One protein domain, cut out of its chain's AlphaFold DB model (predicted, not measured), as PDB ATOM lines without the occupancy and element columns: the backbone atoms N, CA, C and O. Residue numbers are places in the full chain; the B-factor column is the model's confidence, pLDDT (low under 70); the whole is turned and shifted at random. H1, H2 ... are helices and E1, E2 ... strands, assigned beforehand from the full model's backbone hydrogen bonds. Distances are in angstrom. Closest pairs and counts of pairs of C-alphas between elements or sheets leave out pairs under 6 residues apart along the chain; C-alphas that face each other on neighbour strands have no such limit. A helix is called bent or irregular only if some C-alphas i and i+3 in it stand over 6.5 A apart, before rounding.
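This is residues 10 to 123 of the 124 residues of an uncharacterized protein of Mycobacterium xenopi 4042 (UniProt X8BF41). A long, twisted sheet, built on the hairpin of the long strands E1 and E2, makes a rod-like body, and the long helix H1 packs on it, mostly by E4. E3 and E4 take different stretches of the same side of E2, short E5 is added beside E3, and at that end residues 116 to 123, mostly of H3, stick out free. The printed part has 114 residues with five named strands and three named helices, in the order E1 E2 E3 E4 H1 H2 E5 H3, and its class is mixed, helices and strands. The branched sheet is antiparallel in its four neighbour pairs. The whole is only just loose, close to extended, with a radius of gyration of the C-alphas of 20.0 A and spans of 63 by 29 by 21 A.

E1, residues 10 to 24, begins at C-alpha 10 (-22.405, 27.004, -64.402) and is 42.4 A long. E2, residues 29 to 47, is 52.8 A long and ends at C-alpha 47 (-14.831, 17.907, -54.350). E3 holds residues 51 to 56 and E4 residues 64 to 69. H1, residues 75 to 100, is 38.3 A long, with a kink of 26 degrees near residue 86; it is neither bent nor irregular, but only just: C-alphas 83 and 86 are 6.0 A apart. H2 holds residues 103 to 108, E5 residues 110 to 112, and H3 residues 113 to 122, ending at C-alpha 122 (8.155, 20.022, -61.608).

E1, E2 and E3 form a meander, each strand the antiparallel neighbour of the one before, and both steps are hairpins. E1 lies on one side of E2, beside residues 29 to 43, with N 17 and O 36 at 2.8 A. On the other side of E2, E4 is beside residues 33 to 38, with N 65 and O 37 at 2.8 A, and E3 is beside residues 42 to 47, with N 43 and O 55 at 2.8 A. E5 is antiparallel to E3, with N 52 and O 111 at 2.9 A. H1 is on the sheet; its closest C-alphas to E4 are those of Arg 89 and Ile 64, 5.6 A apart. H2 is close to H1 but not clearly touching, with the C-alphas of Gln 106 and Ile 100 6.8 A apart, and only grazes the sheet. H3 only grazes the sheet with residues 113 to 115. Every O i to N i+4 pair is within hydrogen-bond range in H2 and H3, and 18 of 22 in H1.

The two farthest C-alphas, those of Gly 75 and Asp 122, are 65.2 A apart. The printed part has no cut, and no link is long. The mean pLDDT of the printed part is 88.6; residues 69 to 76 and residue 79 are under 70.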
ATOM      1  N   THR A  10     -21.723  27.491 -63.198       93.81
ATOM      2  CA  THR A  10     -22.405  27.004 -64.402       93.81
ATOM      3  C   THR A  10     -21.824  27.663 -65.646       93.81
ATOM      4  O   THR A  10     -21.569  28.865 -65.655       93.81
ATOM      5  N   PHE A  11     -21.648  26.870 -66.697       94.19
ATOM      6  CA  PHE A  11     -21.165  27.279 -68.006       94.19
ATOM      7  C   PHE A  11     -22.243  27.000 -69.046       94.19
ATOM      8  O   PHE A  11     -22.781  25.891 -69.104       94.19
ATOM      9  N   ASP A  12     -22.517  27.992 -69.885       95.81
ATOM     10  CA  ASP A  12     -23.270  27.800 -71.118       95.81
ATOM     11  C   ASP A  12     -22.262  27.601 -72.260       95.81
ATOM     12  O   ASP A  12     -21.405  28.451 -72.515       95.81
ATOM     13  N   ILE A  13     -22.336  26.446 -72.915       95.56
ATOM     14  CA  ILE A  13     -21.406  26.000 -73.953       95.56
ATOM     15  C   ILE A  13     -22.155  25.991 -75.284       95.56
ATOM     16  O   ILE A  13     -23.267  25.472 -75.373       95.56
ATOM     17  N   ARG A  14     -21.531  26.545 -76.324       96.06
ATOM     18  CA  ARG A  14     -22.076  26.567 -77.684       96.06
ATOM     19  C   ARG A  14     -21.123  25.872 -78.641       96.06
ATOM     20  O   ARG A  14     -19.971  26.285 -78.758       96.06
ATOM     21  N   ILE A  15     -21.598  24.810 -79.289       95.50
ATOM     22  CA  ILE A  15     -20.805  24.005 -80.227       95.50
ATOM     23  C   ILE A  15     -21.376  24.206 -81.633       95.50
ATOM     24  O   ILE A  15     -22.519  23.809 -81.868       95.50
ATOM     25  N   PRO A  16     -20.620  24.810 -82.568       95.56
ATOM     26  CA  PRO A  16     -21.082  24.982 -83.938       95.56
ATOM     27  C   PRO A  16     -21.137  23.638 -84.672       95.56
ATOM     28  O   PRO A  16     -20.272  22.779 -84.495       95.56
ATOM     29  N   LEU A  17     -22.148  23.479 -85.521       93.00
ATOM     30  CA  LEU A  17     -22.334  22.328 -86.396       93.00
ATOM     31  C   LEU A  17     -22.192  22.752 -87.851       93.00
ATOM     32  O   LEU A  17     -22.796  23.737 -88.270       93.00
ATOM     33  N   ALA A  18     -21.452  21.953 -88.612       92.06
ATOM     34  CA  ALA A  18     -21.399  22.013 -90.063       92.06
ATOM     35  C   ALA A  18     -21.474  20.578 -90.590       92.06
ATOM     36  O   ALA A  18     -20.583  19.768 -90.333       92.06
ATOM     37  N   ILE A  19     -22.565  20.243 -91.276       89.75
ATOM     38  CA  ILE A  19     -22.851  18.883 -91.735       89.75
ATOM     39  C   ILE A  19     -23.088  18.917 -93.243       89.75
ATOM     40  O   ILE A  19     -23.992  19.598 -93.725       89.75
ATOM     41  N   GLU A  20     -22.308  18.134 -93.986       89.81
ATOM     42  CA  GLU A  20     -22.617  17.815 -95.377       89.81
ATOM     43  C   GLU A  20     -23.561  16.606 -95.409       89.81
ATOM     44  O   GLU A  20     -23.217  15.509 -94.967       89.81
ATOM     45  N   MET A  21     -24.771  16.807 -95.922       86.19
ATOM     46  CA  MET A  21     -25.815  15.789 -95.984       86.19
ATOM     47  C   MET A  21     -26.119  15.406 -97.431       86.19
ATOM     48  O   MET A  21     -26.263  16.266 -98.296       86.19
ATOM     49  N   ILE A  22     -26.290  14.107 -97.686       86.50
ATOM     50  CA  ILE A  22     -26.714  13.572 -98.985       86.50
ATOM     51  C   ILE A  22     -28.076  12.899 -98.822       86.50
ATOM     52  O   ILE A  22     -28.219  11.979 -98.020       86.50
ATOM     53  N   VAL A  23     -29.060  13.320 -99.614       81.56
ATOM     54  CA  VAL A  23     -30.403  12.727 -99.648       81.56
ATOM     55  C   VAL A  23     -30.622  12.050-100.994       81.56
ATOM     56  O   VAL A  23     -30.469  12.675-102.042       81.56
ATOM     57  N   ASP A  24     -30.993  10.771-100.972       81.31
ATOM     58  CA  ASP A  24     -31.335  10.002-102.170       81.31
ATOM     59  C   ASP A  24     -32.827  10.161-102.502       81.31
ATOM     60  O   ASP A  24     -33.695   9.788-101.709       81.31
ATOM     61  N   LEU A  25     -33.131  10.729-103.670       76.56
ATOM     62  CA  LEU A  25     -34.494  11.009-104.129       76.56
ATOM     63  C   LEU A  25     -34.972  10.027-105.204       76.56
ATOM     64  O   LEU A  25     -35.815  10.381-106.029       76.56
ATOM     65  N   ARG A  26     -34.451   8.791-105.204       77.19
ATOM     66  CA  ARG A  26     -34.694   7.717-106.191       77.19
ATOM     67  C   ARG A  26     -34.166   8.009-107.598       77.19
ATOM     68  O   ARG A  26     -33.632   7.106-108.230       77.19
ATOM     69  N   LEU A  27     -34.346   9.229-108.101       77.44
ATOM     70  CA  LEU A  27     -33.885   9.668-109.423       77.44
ATOM     71  C   LEU A  27     -32.509  10.337-109.370       77.44
ATOM     72  O   LEU A  27     -31.774  10.275-110.349       77.44
ATOM     73  N   ASP A  28     -32.175  10.984-108.250       76.00
ATOM     74  CA  ASP A  28     -30.912  11.700-108.074       76.00
ATOM     75  C   ASP A  28     -30.551  11.851-106.586       76.00
ATOM     76  O   ASP A  28     -31.430  11.847-105.717       76.00
ATOM     77  N   LYS A  29     -29.259  12.018-106.294       83.81
ATOM     78  CA  LYS A  29     -28.738  12.314-104.956       83.81
ATOM     79  C   LYS A  29     -28.483  13.805-104.824       83.81
ATOM     80  O   LYS A  29     -27.701  14.382-105.571       83.81
ATOM     81  N   GLN A  30     -29.107  14.423-103.833       81.50
ATOM     82  CA  GLN A  30     -28.982  15.851-103.575       81.50
ATOM     83  C   GLN A  30     -28.103  16.100-102.357       81.50
ATOM     84  O   GLN A  30     -28.216  15.401-101.352       81.50
ATOM     85  N   ARG A  31     -27.222  17.096-102.463       84.50
ATOM     86  CA  ARG A  31     -26.347  17.543-101.376       84.50
ATOM     87  C   ARG A  31     -26.939  18.764-100.691       84.50
ATOM     88  O   ARG A  31     -27.415  19.677-101.361       84.50
ATOM     89  N   PHE A  32     -26.845  18.784 -99.373       83.44
ATOM     90  CA  PHE A  32     -27.272  19.880 -98.518       83.44
ATOM     91  C   PHE A  32     -26.162  20.214 -97.536       83.44
ATOM     92  O   PHE A  32     -25.505  19.313 -97.015       83.44
ATOM     93  N   MET A  33     -25.996  21.502 -97.259       87.12
ATOM     94  CA  MET A  33     -25.206  21.958 -96.122       87.12
ATOM     95  C   MET A  33     -26.165  22.284 -94.988       87.12
ATOM     96  O   MET A  33     -27.138  23.017 -95.180       87.12
ATOM     97  N   VAL A  34     -25.910  21.698 -93.825       88.00
ATOM     98  CA  VAL A  34     -26.659  21.978 -92.606       88.00
ATOM     99  C   VAL A  34     -25.727  22.669 -91.634       88.00
ATOM    100  O   VAL A  34     -24.752  22.074 -91.174       88.00
ATOM    101  N   ASP A  35     -26.061  23.910 -91.320       91.62
ATOM    102  CA  ASP A  35     -25.405  24.673 -90.273       91.62
ATOM    103  C   ASP A  35     -26.250  24.597 -89.005       91.62
ATOM    104  O   ASP A  35     -27.476  24.471 -89.050       91.62
ATOM    105  N   GLY A  36     -25.613  24.663 -87.846       92.75
ATOM    106  CA  GLY A  36     -26.340  24.585 -86.592       92.75
ATOM    107  C   GLY A  36     -25.506  24.927 -85.378       92.75
ATOM    108  O   GLY A  36     -24.329  25.269 -85.470       92.75
ATOM    109  N   GLU A  37     -26.137  24.810 -84.222       96.75
ATOM    110  CA  GLU A  37     -25.511  25.045 -82.931       96.75
ATOM    111  C   GLU A  37     -26.108  24.093 -81.893       96.75
ATOM    112  O   GLU A  37     -27.322  23.885 -81.841       96.75
ATOM    113  N   ILE A  38     -25.246  23.511 -81.064       97.38
ATOM    114  CA  ILE A  38     -25.633  22.754 -79.875       97.38
ATOM    115  C   ILE A  38     -25.456  23.675 -78.672       97.38
ATOM    116  O   ILE A  38     -24.343  24.139 -78.411       97.38
ATOM    117  N   ALA A  39     -26.526  23.887 -77.914       97.62
ATOM    118  CA  ALA A  39     -26.454  24.491 -76.595       97.62
ATOM    119  C   ALA A  39     -26.289  23.393 -75.536       97.62
ATOM    120  O   ALA A  39     -27.151  22.531 -75.373       97.62
ATOM    121  N   LEU A  40     -25.184  23.433 -74.795       96.75
ATOM    122  CA  LEU A  40     -24.935  22.567 -73.648       96.75
ATOM    123  C   LEU A  40     -24.785  23.396 -72.382       96.75
ATOM    124  O   LEU A  40     -24.365  24.552 -72.410       96.75
ATOM    125  N   ARG A  41     -25.091  22.767 -71.253       95.69
ATOM    126  CA  ARG A  41     -24.831  23.329 -69.936       95.69
ATOM    127  C   ARG A  41     -23.932  22.389 -69.162       95.69
ATOM    128  O   ARG A  41     -24.205  21.191 -69.099       95.69
ATOM    129  N   ALA A  42     -22.900  22.948 -68.553       96.00
ATOM    130  CA  ALA A  42     -22.053  22.228 -67.619       96.00
ATOM    131  C   ALA A  42     -22.032  22.948 -66.273       96.00
ATOM    132  O   ALA A  42     -22.104  24.177 -66.221       96.00
ATOM    133  N   SER A  43     -21.920  22.201 -65.186       95.44
ATOM    134  CA  SER A  43     -21.614  22.746 -63.871       95.44
ATOM    135  C   SER A  43     -20.286  22.212 -63.377       95.44
ATOM    136  O   SER A  43     -19.984  21.045 -63.575       95.44
ATOM    137  N   ALA A  44     -19.502  23.054 -62.717       94.44
ATOM    138  CA  ALA A  44     -18.275  22.641 -62.065       94.44
ATOM    139  C   ALA A  44     -18.327  22.947 -60.574       94.44
ATOM    140  O   ALA A  44     -18.788  24.016 -60.155       94.44
ATOM    141  N   HIS A  45     -17.819  22.022 -59.775       92.75
ATOM    142  CA  HIS A  45     -17.692  22.193 -58.338       92.75
ATOM    143  C   HIS A  45     -16.434  21.493 -57.822       92.75
ATOM    144  O   HIS A  45     -15.916  20.556 -58.427       92.75
ATOM    145  N   ALA A  46     -15.910  21.999 -56.708       93.19
ATOM    146  CA  ALA A  46     -14.800  21.355 -56.022       93.19
ATOM    147  C   ALA A  46     -15.321  20.183 -55.183       93.19
ATOM    148  O   ALA A  46     -16.352  20.324 -54.519       93.19
ATOM    149  N   ALA A  47     -14.581  19.080 -55.176       91.12
ATOM    150  CA  ALA A  47     -14.831  17.907 -54.350       91.12
ATOM    151  C   ALA A  47     -13.561  17.512 -53.580       91.12
ATOM    152  O   ALA A  47     -12.438  17.822 -53.988       91.12
ATOM    153  N   GLU A  48     -13.736  16.840 -52.443       87.56
ATOM    154  CA  GLU A  48     -12.611  16.299 -51.678       87.56
ATOM    155  C   GLU A  48     -11.921  15.153 -52.448       87.56
ATOM    156  O   GLU A  48     -12.597  14.406 -53.160       87.56
ATOM    157  N   PRO A  49     -10.592  14.967 -52.305       88.19
ATOM    158  CA  PRO A  49      -9.662  15.775 -51.503       88.19
ATOM    159  C   PRO A  49      -9.153  17.054 -52.201       88.19
ATOM    160  O   PRO A  49      -8.859  18.028 -51.516       88.19
ATOM    161  N   LEU A  50      -9.053  17.078 -53.533       92.31
ATOM    162  CA  LEU A  50      -8.756  18.277 -54.335       92.31
ATOM    163  C   LEU A  50      -9.136  18.030 -55.804       92.31
ATOM    164  O   LEU A  50      -8.318  18.138 -56.718       92.31
ATOM    165  N   LEU A  51     -10.383  17.628 -56.018       92.94
ATOM    166  CA  LEU A  51     -10.914  17.322 -57.339       92.94
ATOM    167  C   LEU A  51     -11.750  18.492 -57.857       92.94
ATOM    168  O   LEU A  51     -12.467  19.148 -57.097       92.94
ATOM    169  N   LEU A  52     -11.687  18.728 -59.163       92.81
ATOM    170  CA  LEU A  52     -12.678  19.522 -59.878       92.81
ATOM    171  C   LEU A  52     -13.566  18.558 -60.663       92.81
ATOM    172  O   LEU A  52     -13.082  17.855 -61.546       92.81
ATOM    173  N   VAL A  53     -14.852  18.533 -60.325       94.12
ATOM    174  CA  VAL A  53     -15.852  17.700 -60.999       94.12
ATOM    175  C   VAL A  53     -16.672  18.582 -61.926       94.12
ATOM    176  O   VAL A  53     -17.155  19.638 -61.508       94.12
ATOM    177  N   ILE A  54     -16.797  18.158 -63.182       95.06
ATOM    178  CA  ILE A  54     -17.558  18.824 -64.236       95.06
ATOM    179  C   ILE A  54     -18.744  17.937 -64.611       95.06
ATOM    180  O   ILE A  54     -18.593  16.937 -65.303       95.06
ATOM    181  N   ASP A  55     -19.942  18.342 -64.215       94.81
ATOM    182  CA  ASP A  55     -21.175  17.681 -64.618       94.81
ATOM    183  C   ASP A  55     -21.662  18.291 -65.934       94.81
ATOM    184  O   ASP A  55     -22.010  19.474 -65.989       94.81
ATOM    185  N   VAL A  56     -21.702  17.499 -67.005       96.00
ATOM    186  CA  VAL A  56     -22.202  17.946 -68.314       96.00
ATOM    187  C   VAL A  56     -23.620  17.427 -68.526       96.00
ATOM    188  O   VAL A  56     -23.867  16.222 -68.541       96.00
ATOM    189  N   GLY A  57     -24.573  18.342 -68.710       95.06
ATOM    190  CA  GLY A  57     -25.960  17.995 -68.997       95.06
ATOM    191  C   GLY A  57     -26.123  17.421 -70.405       95.06
ATOM    192  O   GLY A  57     -25.625  17.989 -71.377       95.06
ATOM    193  N   LYS A  58     -26.864  16.314 -70.528       97.00
ATOM    194  CA  LYS A  58     -27.206  15.722 -71.829       97.00
ATOM    195  C   LYS A  58     -28.159  16.648 -72.594       97.00
ATOM    196  O   LYS A  58     -29.177  17.050 -72.018       97.00
ATOM    197  N   PRO A  59     -27.882  16.965 -73.869       97.38
ATOM    198  CA  PRO A  59     -28.773  17.801 -74.655       97.38
ATOM    199  C   PRO A  59     -30.067  17.062 -74.983       97.38
ATOM    200  O   PRO A  59     -30.091  15.854 -75.221       97.38
ATOM    201  N   ARG A  60     -31.150  17.820 -75.078       97.62
ATOM    202  CA  ARG A  60     -32.399  17.395 -75.707       97.62
ATOM    203  C   ARG A  60     -32.418  17.881 -77.157       97.62
ATOM    204  O   ARG A  60     -31.727  18.841 -77.489       97.62
ATOM    205  N   PRO A  61     -33.283  17.324 -78.022       97.06
ATOM    206  CA  PRO A  61     -33.450  17.830 -79.386       97.06
ATOM    207  C   PRO A  61     -33.808  19.326 -79.457       97.06
ATOM    208  O   PRO A  61     -33.479  19.985 -80.436       97.06
ATOM    209  N   SER A  62     -34.460  19.872 -78.421       96.62
ATOM    210  CA  SER A  62     -34.767  21.307 -78.298       96.62
ATOM    211  C   SER A  62     -33.538  22.194 -78.108       96.62
ATOM    212  O   SER A  62     -33.625  23.396 -78.337       96.62
ATOM    213  N   ASP A  63     -32.426  21.614 -77.667       97.31
ATOM    214  CA  ASP A  63     -31.178  22.320 -77.385       97.31
ATOM    215  C   ASP A  63     -30.263  22.339 -78.633       97.31
ATOM    216  O   ASP A  63     -29.149  22.855 -78.592       97.31
ATOM    217  N   ILE A  64     -30.749  21.791 -79.759       96.94
ATOM    218  CA  ILE A  64     -30.072  21.756 -81.055       96.94
ATOM    219  C   ILE A  64     -30.791  22.700 -82.026       96.94
ATOM    220  O   ILE A  64     -31.963  22.503 -82.361       96.94
ATOM    221  N   MET A  65     -30.080  23.703 -82.528       94.56
ATOM    222  CA  MET A  65     -30.541  24.548 -83.628       94.56
ATOM    223  C   MET A  65     -29.944  24.040 -84.935       94.56
ATOM    224  O   MET A  65     -28.755  23.741 -84.997       94.56
ATOM    225  N   VAL A  66     -30.771  23.927 -85.974       91.44
ATOM    226  CA  VAL A  66     -30.348  23.492 -87.310       91.44
ATOM    227  C   VAL A  66     -30.983  24.380 -88.368       91.44
ATOM    228  O   VAL A  66     -32.153  24.753 -88.264       91.44
ATOM    229  N   HIS A  67     -30.198  24.689 -89.388       86.94
ATOM    230  CA  HIS A  67     -30.572  25.449 -90.563       86.94
ATOM    231  C   HIS A  67     -30.063  24.700 -91.790       86.94
ATOM    232  O   HIS A  67     -28.859  24.593 -92.015       86.94
ATOM    233  N   VAL A  68     -30.982  24.170 -92.595       81.44
ATOM    234  CA  VAL A  68     -30.624  23.515 -93.854       81.44
ATOM    235  C   VAL A  68     -30.577  24.571 -94.948       81.44
ATOM    236  O   VAL A  68     -31.610  25.083 -95.386       81.44
ATOM    237  N   ALA A  69     -29.368  24.910 -95.387       69.75
ATOM    238  CA  ALA A  69     -29.174  25.783 -96.526       69.75
ATOM    239  C   ALA A  69     -29.465  25.004 -97.809       69.75
ATOM    240  O   ALA A  69     -29.002  23.878 -98.007       69.75
ATOM    241  N   ALA A  70     -30.210  25.619 -98.719       61.66
ATOM    242  CA  ALA A  70     -30.403  25.041-100.030       61.66
ATOM    243  C   ALA A  70     -30.427  26.113-101.104       61.66
ATOM    244  O   ALA A  70     -31.219  27.052-101.079       61.66
ATOM    245  N   THR A  71     -29.556  25.922-102.084       57.31
ATOM    246  CA  THR A  71     -29.329  26.864-103.176       57.31
ATOM    247  C   THR A  71     -30.496  26.895-104.172       57.31
ATOM    248  O   THR A  71     -30.710  27.906-104.833       57.31
ATOM    249  N   SER A  72     -31.299  25.824-104.265       56.97
ATOM    250  CA  SER A  72     -32.531  25.790-105.071       56.97
ATOM    251  C   SER A  72     -33.447  24.627-104.658       56.97
ATOM    252  O   SER A  72     -33.241  23.493-105.096       56.97
ATOM    253  N   ILE A  73     -34.470  24.873-103.829       63.31
ATOM    254  CA  ILE A  73     -35.429  23.827-103.428       63.31
ATOM    255  C   ILE A  73     -36.702  23.901-104.285       63.31
ATOM    256  O   ILE A  73     -37.410  24.905-104.274       63.31
ATOM    257  N   ARG A  74     -37.041  22.815-104.991       67.94
ATOM    258  CA  ARG A  74     -38.381  22.618-105.585       67.94
ATOM    259  C   ARG A  74     -39.376  22.197-104.495       67.94
ATOM    260  O   ARG A  74     -38.992  21.477-103.584       67.94
ATOM    261  N   GLY A  75     -40.656  22.558-104.600       68.25
ATOM    262  CA  GLY A  75     -41.658  22.323-103.537       68.25
ATOM    263  C   GLY A  75     -41.725  20.895-102.961       68.25
ATOM    264  O   GLY A  75     -41.950  20.728-101.766       68.25
ATOM    265  N   GLU A  76     -41.459  19.864-103.766       66.69
ATOM    266  CA  GLU A  76     -41.387  18.468-103.305       66.69
ATOM    267  C   GLU A  76     -40.205  18.199-102.353       66.69
ATOM    268  O   GLU A  76     -40.366  17.494-101.356       66.69
ATOM    269  N   LEU A  77     -39.045  18.820-102.599       71.75
ATOM    270  CA  LEU A  77     -37.876  18.729-101.722       71.75
ATOM    271  C   LEU A  77     -38.078  19.484-100.400       71.75
ATOM    272  O   LEU A  77     -37.554  19.040 -99.381       71.75
ATOM    273  N   LEU A  78     -38.860  20.575-100.378       71.00
ATOM    274  CA  LEU A  78     -39.125  21.334 -99.142       71.00
ATOM    275  C   LEU A  78     -39.773  20.451 -98.072       71.00
ATOM    276  O   LEU A  78     -39.398  20.515 -96.905       71.00
ATOM    277  N   ARG A  79     -40.717  19.591 -98.471       69.62
ATOM    278  CA  ARG A  79     -41.406  18.681 -97.545       69.62
ATOM    279  C   ARG A  79     -40.467  17.624 -96.960       69.62
ATOM    280  O   ARG A  79     -40.654  17.219 -95.818       69.62
ATOM    281  N   ILE A  80     -39.478  17.180 -97.737       74.69
ATOM    282  CA  ILE A  80     -38.469  16.213 -97.289       74.69
ATOM    283  C   ILE A  80     -37.527  16.891 -96.292       74.69
ATOM    284  O   ILE A  80     -37.380  16.398 -95.179       74.69
ATOM    285  N   VAL A  81     -36.973  18.055 -96.648       73.12
ATOM    286  CA  VAL A  81     -36.069  18.828 -95.777       73.12
ATOM    287  C   VAL A  81     -36.745  19.180 -94.447       73.12
ATOM    288  O   VAL A  81     -36.185  18.907 -93.392       73.12
ATOM    289  N   ALA A  82     -37.993  19.658 -94.475       70.00
ATOM    290  CA  ALA A  82     -38.738  19.999 -93.261       70.00
ATOM    291  C   ALA A  82     -38.911  18.814 -92.285       70.00
ATOM    292  O   ALA A  82     -38.962  19.018 -91.074       70.00
ATOM    293  N   GLY A  83     -38.996  17.577 -92.790       77.75
ATOM    294  CA  GLY A  83     -39.037  16.374 -91.949       77.75
ATOM    295  C   GLY A  83     -37.662  15.954 -91.416       77.75
ATOM    296  O   GLY A  83     -37.566  15.394 -90.327       77.75
ATOM    297  N   VAL A  84     -36.598  16.251 -92.162       82.88
ATOM    298  CA  VAL A  84     -35.222  15.872 -91.825       82.88
ATOM    299  C   VAL A  84     -34.661  16.721 -90.681       82.88
ATOM    300  O   VAL A  84     -33.960  16.180 -89.835       82.88
ATOM    301  N   ASP A  85     -35.025  18.001 -90.559       86.00
ATOM    302  CA  ASP A  85     -34.528  18.869 -89.477       86.00
ATOM    303  C   ASP A  85     -34.817  18.316 -88.074       86.00
ATOM    304  O   ASP A  85     -34.000  18.429 -87.158       86.00
ATOM    305  N   GLY A  86     -36.007  17.746 -87.867       89.88
ATOM    306  CA  GLY A  86     -36.366  17.118 -86.592       89.88
ATOM    307  C   GLY A  86     -35.518  15.878 -86.315       89.88
ATOM    308  O   GLY A  86     -35.072  15.657 -85.189       89.88
ATOM    309  N   GLU A  87     -35.239  15.112 -87.364       90.94
ATOM    310  CA  GLU A  87     -34.441  13.899 -87.284       90.94
ATOM    311  C   GLU A  87     -32.958  14.194 -87.034       90.94
ATOM    312  O   GLU A  87     -32.341  13.532 -86.199       90.94
ATOM    313  N   ILE A  88     -32.407  15.239 -87.659       91.44
ATOM    314  CA  ILE A  88     -31.049  15.720 -87.379       91.44
ATOM    315  C   ILE A  88     -30.938  16.103 -85.903       91.44
ATOM    316  O   ILE A  88     -30.048  15.612 -85.211       91.44
ATOM    317  N   ARG A  89     -31.863  16.922 -85.385       94.62
ATOM    318  CA  ARG A  89     -31.853  17.327 -83.968       94.62
ATOM    319  C   ARG A  89     -31.900  16.129 -83.030       94.62
ATOM    320  O   ARG A  89     -31.153  16.079 -82.055       94.62
ATOM    321  N   ARG A  90     -32.758  15.149 -83.330       95.44
ATOM    322  CA  ARG A  90     -32.880  13.913 -82.552       95.44
ATOM    323  C   ARG A  90     -31.587  13.100 -82.579       95.44
ATOM    324  O   ARG A  90     -31.122  12.666 -81.526       95.44
ATOM    325  N   TYR A  91     -31.020  12.893 -83.765       95.00
ATOM    326  CA  TYR A  91     -29.793  12.130 -83.947       95.00
ATOM    327  C   TYR A  91     -28.612  12.786 -83.227       95.00
ATOM    328  O   TYR A  91     -27.935  12.120 -82.451       95.00
ATOM    329  N   ILE A  92     -28.407  14.092 -83.426       95.56
ATOM    330  CA  ILE A  92     -27.313  14.845 -82.803       95.56
ATOM    331  C   ILE A  92     -27.448  14.843 -81.281       95.56
ATOM    332  O   ILE A  92     -26.469  14.552 -80.600       95.56
ATOM    333  N   ALA A  93     -28.643  15.087 -80.733       97.56
ATOM    334  CA  ALA A  93     -28.847  15.038 -79.286       97.56
ATOM    335  C   ALA A  93     -28.468  13.665 -78.701       97.56
ATOM    336  O   ALA A  93     -27.744  13.595 -77.709       97.56
ATOM    337  N   GLN A  94     -28.891  12.572 -79.347       98.06
ATOM    338  CA  GLN A  94     -28.537  11.219 -78.911       98.06
ATOM    339  C   GLN A  94     -27.039  10.937 -79.053       98.06
ATOM    340  O   GLN A  94     -26.439  10.337 -78.165       98.06
ATOM    341  N   HIS A  95     -26.434  11.354 -80.164       96.38
ATOM    342  CA  HIS A  95     -25.011  11.164 -80.408       96.38
ATOM    343  C   HIS A  95     -24.170  11.882 -79.348       96.38
ATOM    344  O   HIS A  95     -23.310  11.265 -78.731       96.38
ATOM    345  N   VAL A  96     -24.478  13.150 -79.067       96.69
ATOM    346  CA  VAL A  96     -23.785  13.938 -78.041       96.69
ATOM    347  C   VAL A  96     -24.021  13.357 -76.649       96.69
ATOM    348  O   VAL A  96     -23.087  13.283 -75.861       96.69
ATOM    349  N   ALA A  97     -25.235  12.893 -76.339       97.50
ATOM    350  CA  ALA A  97     -25.504  12.209 -75.075       97.50
ATOM    351  C   ALA A  97     -24.641  10.946 -74.907       97.50
ATOM    352  O   ALA A  97     -24.077  10.735 -73.835       97.50
ATOM    353  N   ASN A  98     -24.490  10.146 -75.967       97.81
ATOM    354  CA  ASN A  98     -23.621   8.970 -75.959       97.81
ATOM    355  C   ASN A  98     -22.140   9.351 -75.820       97.81
ATOM    356  O   ASN A  98     -21.398   8.659 -75.133       97.81
ATOM    357  N   GLU A  99     -21.715  10.445 -76.455       96.50
ATOM    358  CA  GLU A  99     -20.345  10.948 -76.344       96.50
ATOM    359  C   GLU A  99     -20.044  11.446 -74.926       96.50
ATOM    360  O   GLU A  99     -18.975  11.172 -74.392       96.50
ATOM    361  N   ILE A 100     -21.005  12.109 -74.272       95.94
ATOM    362  CA  ILE A 100     -20.906  12.500 -72.858       95.94
ATOM    363  C   ILE A 100     -20.782  11.262 -71.958       95.94
ATOM    364  O   ILE A 100     -20.021  11.285 -70.991       95.94
ATOM    365  N   ASP A 101     -21.496  10.180 -72.276       96.56
ATOM    366  CA  ASP A 101     -21.441   8.908 -71.544       96.56
ATOM    367  C   ASP A 101     -20.196   8.063 -71.874       96.56
ATOM    368  O   ASP A 101     -19.984   7.015 -71.255       96.56
ATOM    369  N   SER A 102     -19.368   8.476 -72.842       97.56
ATOM    370  CA  SER A 102     -18.185   7.709 -73.225       97.56
ATOM    371  C   SER A 102     -17.206   7.610 -72.041       97.56
ATOM    372  O   SER A 102     -17.045   8.575 -71.287       97.56
ATOM    373  N   PRO A 103     -16.507   6.471 -71.847       96.44
ATOM    374  CA  PRO A 103     -15.568   6.321 -70.733       96.44
ATOM    375  C   PRO A 103     -14.482   7.402 -70.711       96.44
ATOM    376  O   PRO A 103     -14.064   7.842 -69.643       96.44
ATOM    377  N   GLN A 104     -14.045   7.848 -71.892       94.94
ATOM    378  CA  GLN A 104     -13.061   8.914 -72.023       94.94
ATOM    379  C   GLN A 104     -13.626  10.264 -71.563       94.94
ATOM    380  O   GLN A 104     -12.954  10.967 -70.809       94.94
ATOM    381  N   SER A 105     -14.857  10.606 -71.955       94.56
ATOM    382  CA  SER A 105     -15.532  11.833 -71.513       94.56
ATOM    383  C   SER A 105     -15.785  11.832 -70.009       94.56
ATOM    384  O   SER A 105     -15.495  12.820 -69.342       94.56
ATOM    385  N   GLN A 106     -16.253  10.713 -69.453       94.50
ATOM    386  CA  GLN A 106     -16.477  10.563 -68.012       94.50
ATOM    387  C   GLN A 106     -15.174  10.686 -67.213       94.50
ATOM    388  O   GLN A 106     -15.138  11.355 -66.184       94.50
ATOM    389  N   ALA A 107     -14.074  10.107 -67.705       93.31
ATOM    390  CA  ALA A 107     -12.766  10.278 -67.077       93.31
ATOM    391  C   ALA A 107     -12.292  11.741 -67.121       93.31
ATOM    392  O   ALA A 107     -11.734  12.230 -66.144       93.31
ATOM    393  N   ALA A 108     -12.550  12.456 -68.220       92.31
ATOM    394  CA  ALA A 108     -12.188  13.867 -68.369       92.31
ATOM    395  C   ALA A 108     -13.049  14.827 -67.521       92.31
ATOM    396  O   ALA A 108     -12.639  15.961 -67.283       92.31
ATOM    397  N   GLN A 109     -14.223  14.391 -67.049       94.19
ATOM    398  CA  GLN A 109     -15.084  15.175 -66.156       94.19
ATOM    399  C   GLN A 109     -14.530  15.294 -64.730       94.19
ATOM    400  O   GLN A 109     -14.981  16.159 -63.979       94.19
ATOM    401  N   VAL A 110     -13.550  14.467 -64.352       94.88
ATOM    402  CA  VAL A 110     -12.901  14.515 -63.038       94.88
ATOM    403  C   VAL A 110     -11.443  14.913 -63.209       94.88
ATOM    404  O   VAL A 110     -10.625  14.148 -63.713       94.88
ATOM    405  N   ILE A 111     -11.106  16.112 -62.750       93.69
ATOM    406  CA  ILE A 111      -9.750  16.651 -62.836       93.69
ATOM    407  C   ILE A 111      -9.103  16.573 -61.454       93.69
ATOM    408  O   ILE A 111      -9.581  17.187 -60.495       93.69
ATOM    409  N   ASP A 112      -7.994  15.840 -61.364       93.50
ATOM    410  CA  ASP A 112      -7.134  15.813 -60.181       93.50
ATOM    411  C   ASP A 112      -6.235  17.052 -60.172       93.50
ATOM    412  O   ASP A 112      -5.148  17.078 -60.749       93.50
ATOM    413  N   VAL A 113      -6.713  18.106 -59.511       93.06
ATOM    414  CA  VAL A 113      -6.021  19.397 -59.476       93.06
ATOM    415  C   VAL A 113      -4.680  19.290 -58.746       93.06
ATOM    416  O   VAL A 113      -3.745  20.005 -59.100       93.06
ATOM    417  N   ALA A 114      -4.554  18.399 -57.756       91.62
ATOM    418  CA  ALA A 114      -3.291  18.203 -57.041       91.62
ATOM    419  C   ALA A 114      -2.215  17.661 -57.985       91.62
ATOM    420  O   ALA A 114      -1.092  18.170 -58.011       91.62
ATOM    421  N   LYS A 115      -2.580  16.659 -58.790       93.12
ATOM    422  CA  LYS A 115      -1.691  16.067 -59.788       93.12
ATOM    423  C   LYS A 115      -1.285  17.073 -60.867       93.12
ATOM    424  O   LYS A 115      -0.099  17.168 -61.178       93.12
ATOM    425  N   GLU A 116      -2.240  17.824 -61.411       89.75
ATOM    426  CA  GLU A 116      -1.969  18.835 -62.445       89.75
ATOM    427  C   GLU A 116      -1.031  19.939 -61.930       89.75
ATOM    428  O   GLU A 116      -0.093  20.345 -62.615       89.75
ATOM    429  N   LEU A 117      -1.234  20.392 -60.688       90.19
ATOM    430  CA  LEU A 117      -0.397  21.421 -60.075       90.19
ATOM    431  C   LEU A 117       1.029  20.926 -59.793       90.19
ATOM    432  O   LEU A 117       1.984  21.657 -60.046       90.19
ATOM    433  N   ALA A 118       1.183  19.687 -59.312       90.12
ATOM    434  CA  ALA A 118       2.497  19.084 -59.094       90.12
ATOM    435  C   ALA A 118       3.297  18.987 -60.405       90.12
ATOM    436  O   ALA A 118       4.443  19.426 -60.462       90.12
ATOM    437  N   ALA A 119       2.664  18.516 -61.485       88.62
ATOM    438  CA  ALA A 119       3.299  18.427 -62.799       88.62
ATOM    439  C   ALA A 119       3.730  19.803 -63.349       88.62
ATOM    440  O   ALA A 119       4.787  19.928 -63.971       88.62
ATOM    441  N   ALA A 120       2.930  20.848 -63.108       87.75
ATOM    442  CA  ALA A 120       3.250  22.210 -63.525       87.75
ATOM    443  C   ALA A 120       4.445  22.810 -62.762       87.75
ATOM    444  O   ALA A 120       5.201  23.587 -63.336       87.75
ATOM    445  N   TRP A 121       4.633  22.456 -61.487       87.56
ATOM    446  CA  TRP A 121       5.788  22.914 -60.707       87.56
ATOM    447  C   TRP A 121       7.067  22.136 -60.994       87.56
ATOM    448  O   TRP A 121       8.126  22.748 -61.038       87.56
ATOM    449  N   ASP A 122       6.981  20.832 -61.248       83.75
ATOM    450  CA  ASP A 122       8.155  20.022 -61.608       83.75
ATOM    451  C   ASP A 122       8.722  20.374 -62.999       83.75
ATOM    452  O   ASP A 122       9.832  19.969 -63.347       83.75
ATOM    453  N   SER A 123       7.960  21.117 -63.809       75.56
ATOM    454  CA  SER A 123       8.353  21.583 -65.146       75.56
ATOM    455  C   SER A 123       8.752  23.066 -65.212       75.56
ATOM    456  O   SER A 123       9.078  23.543 -66.303       75.56
TER     457      SER A 123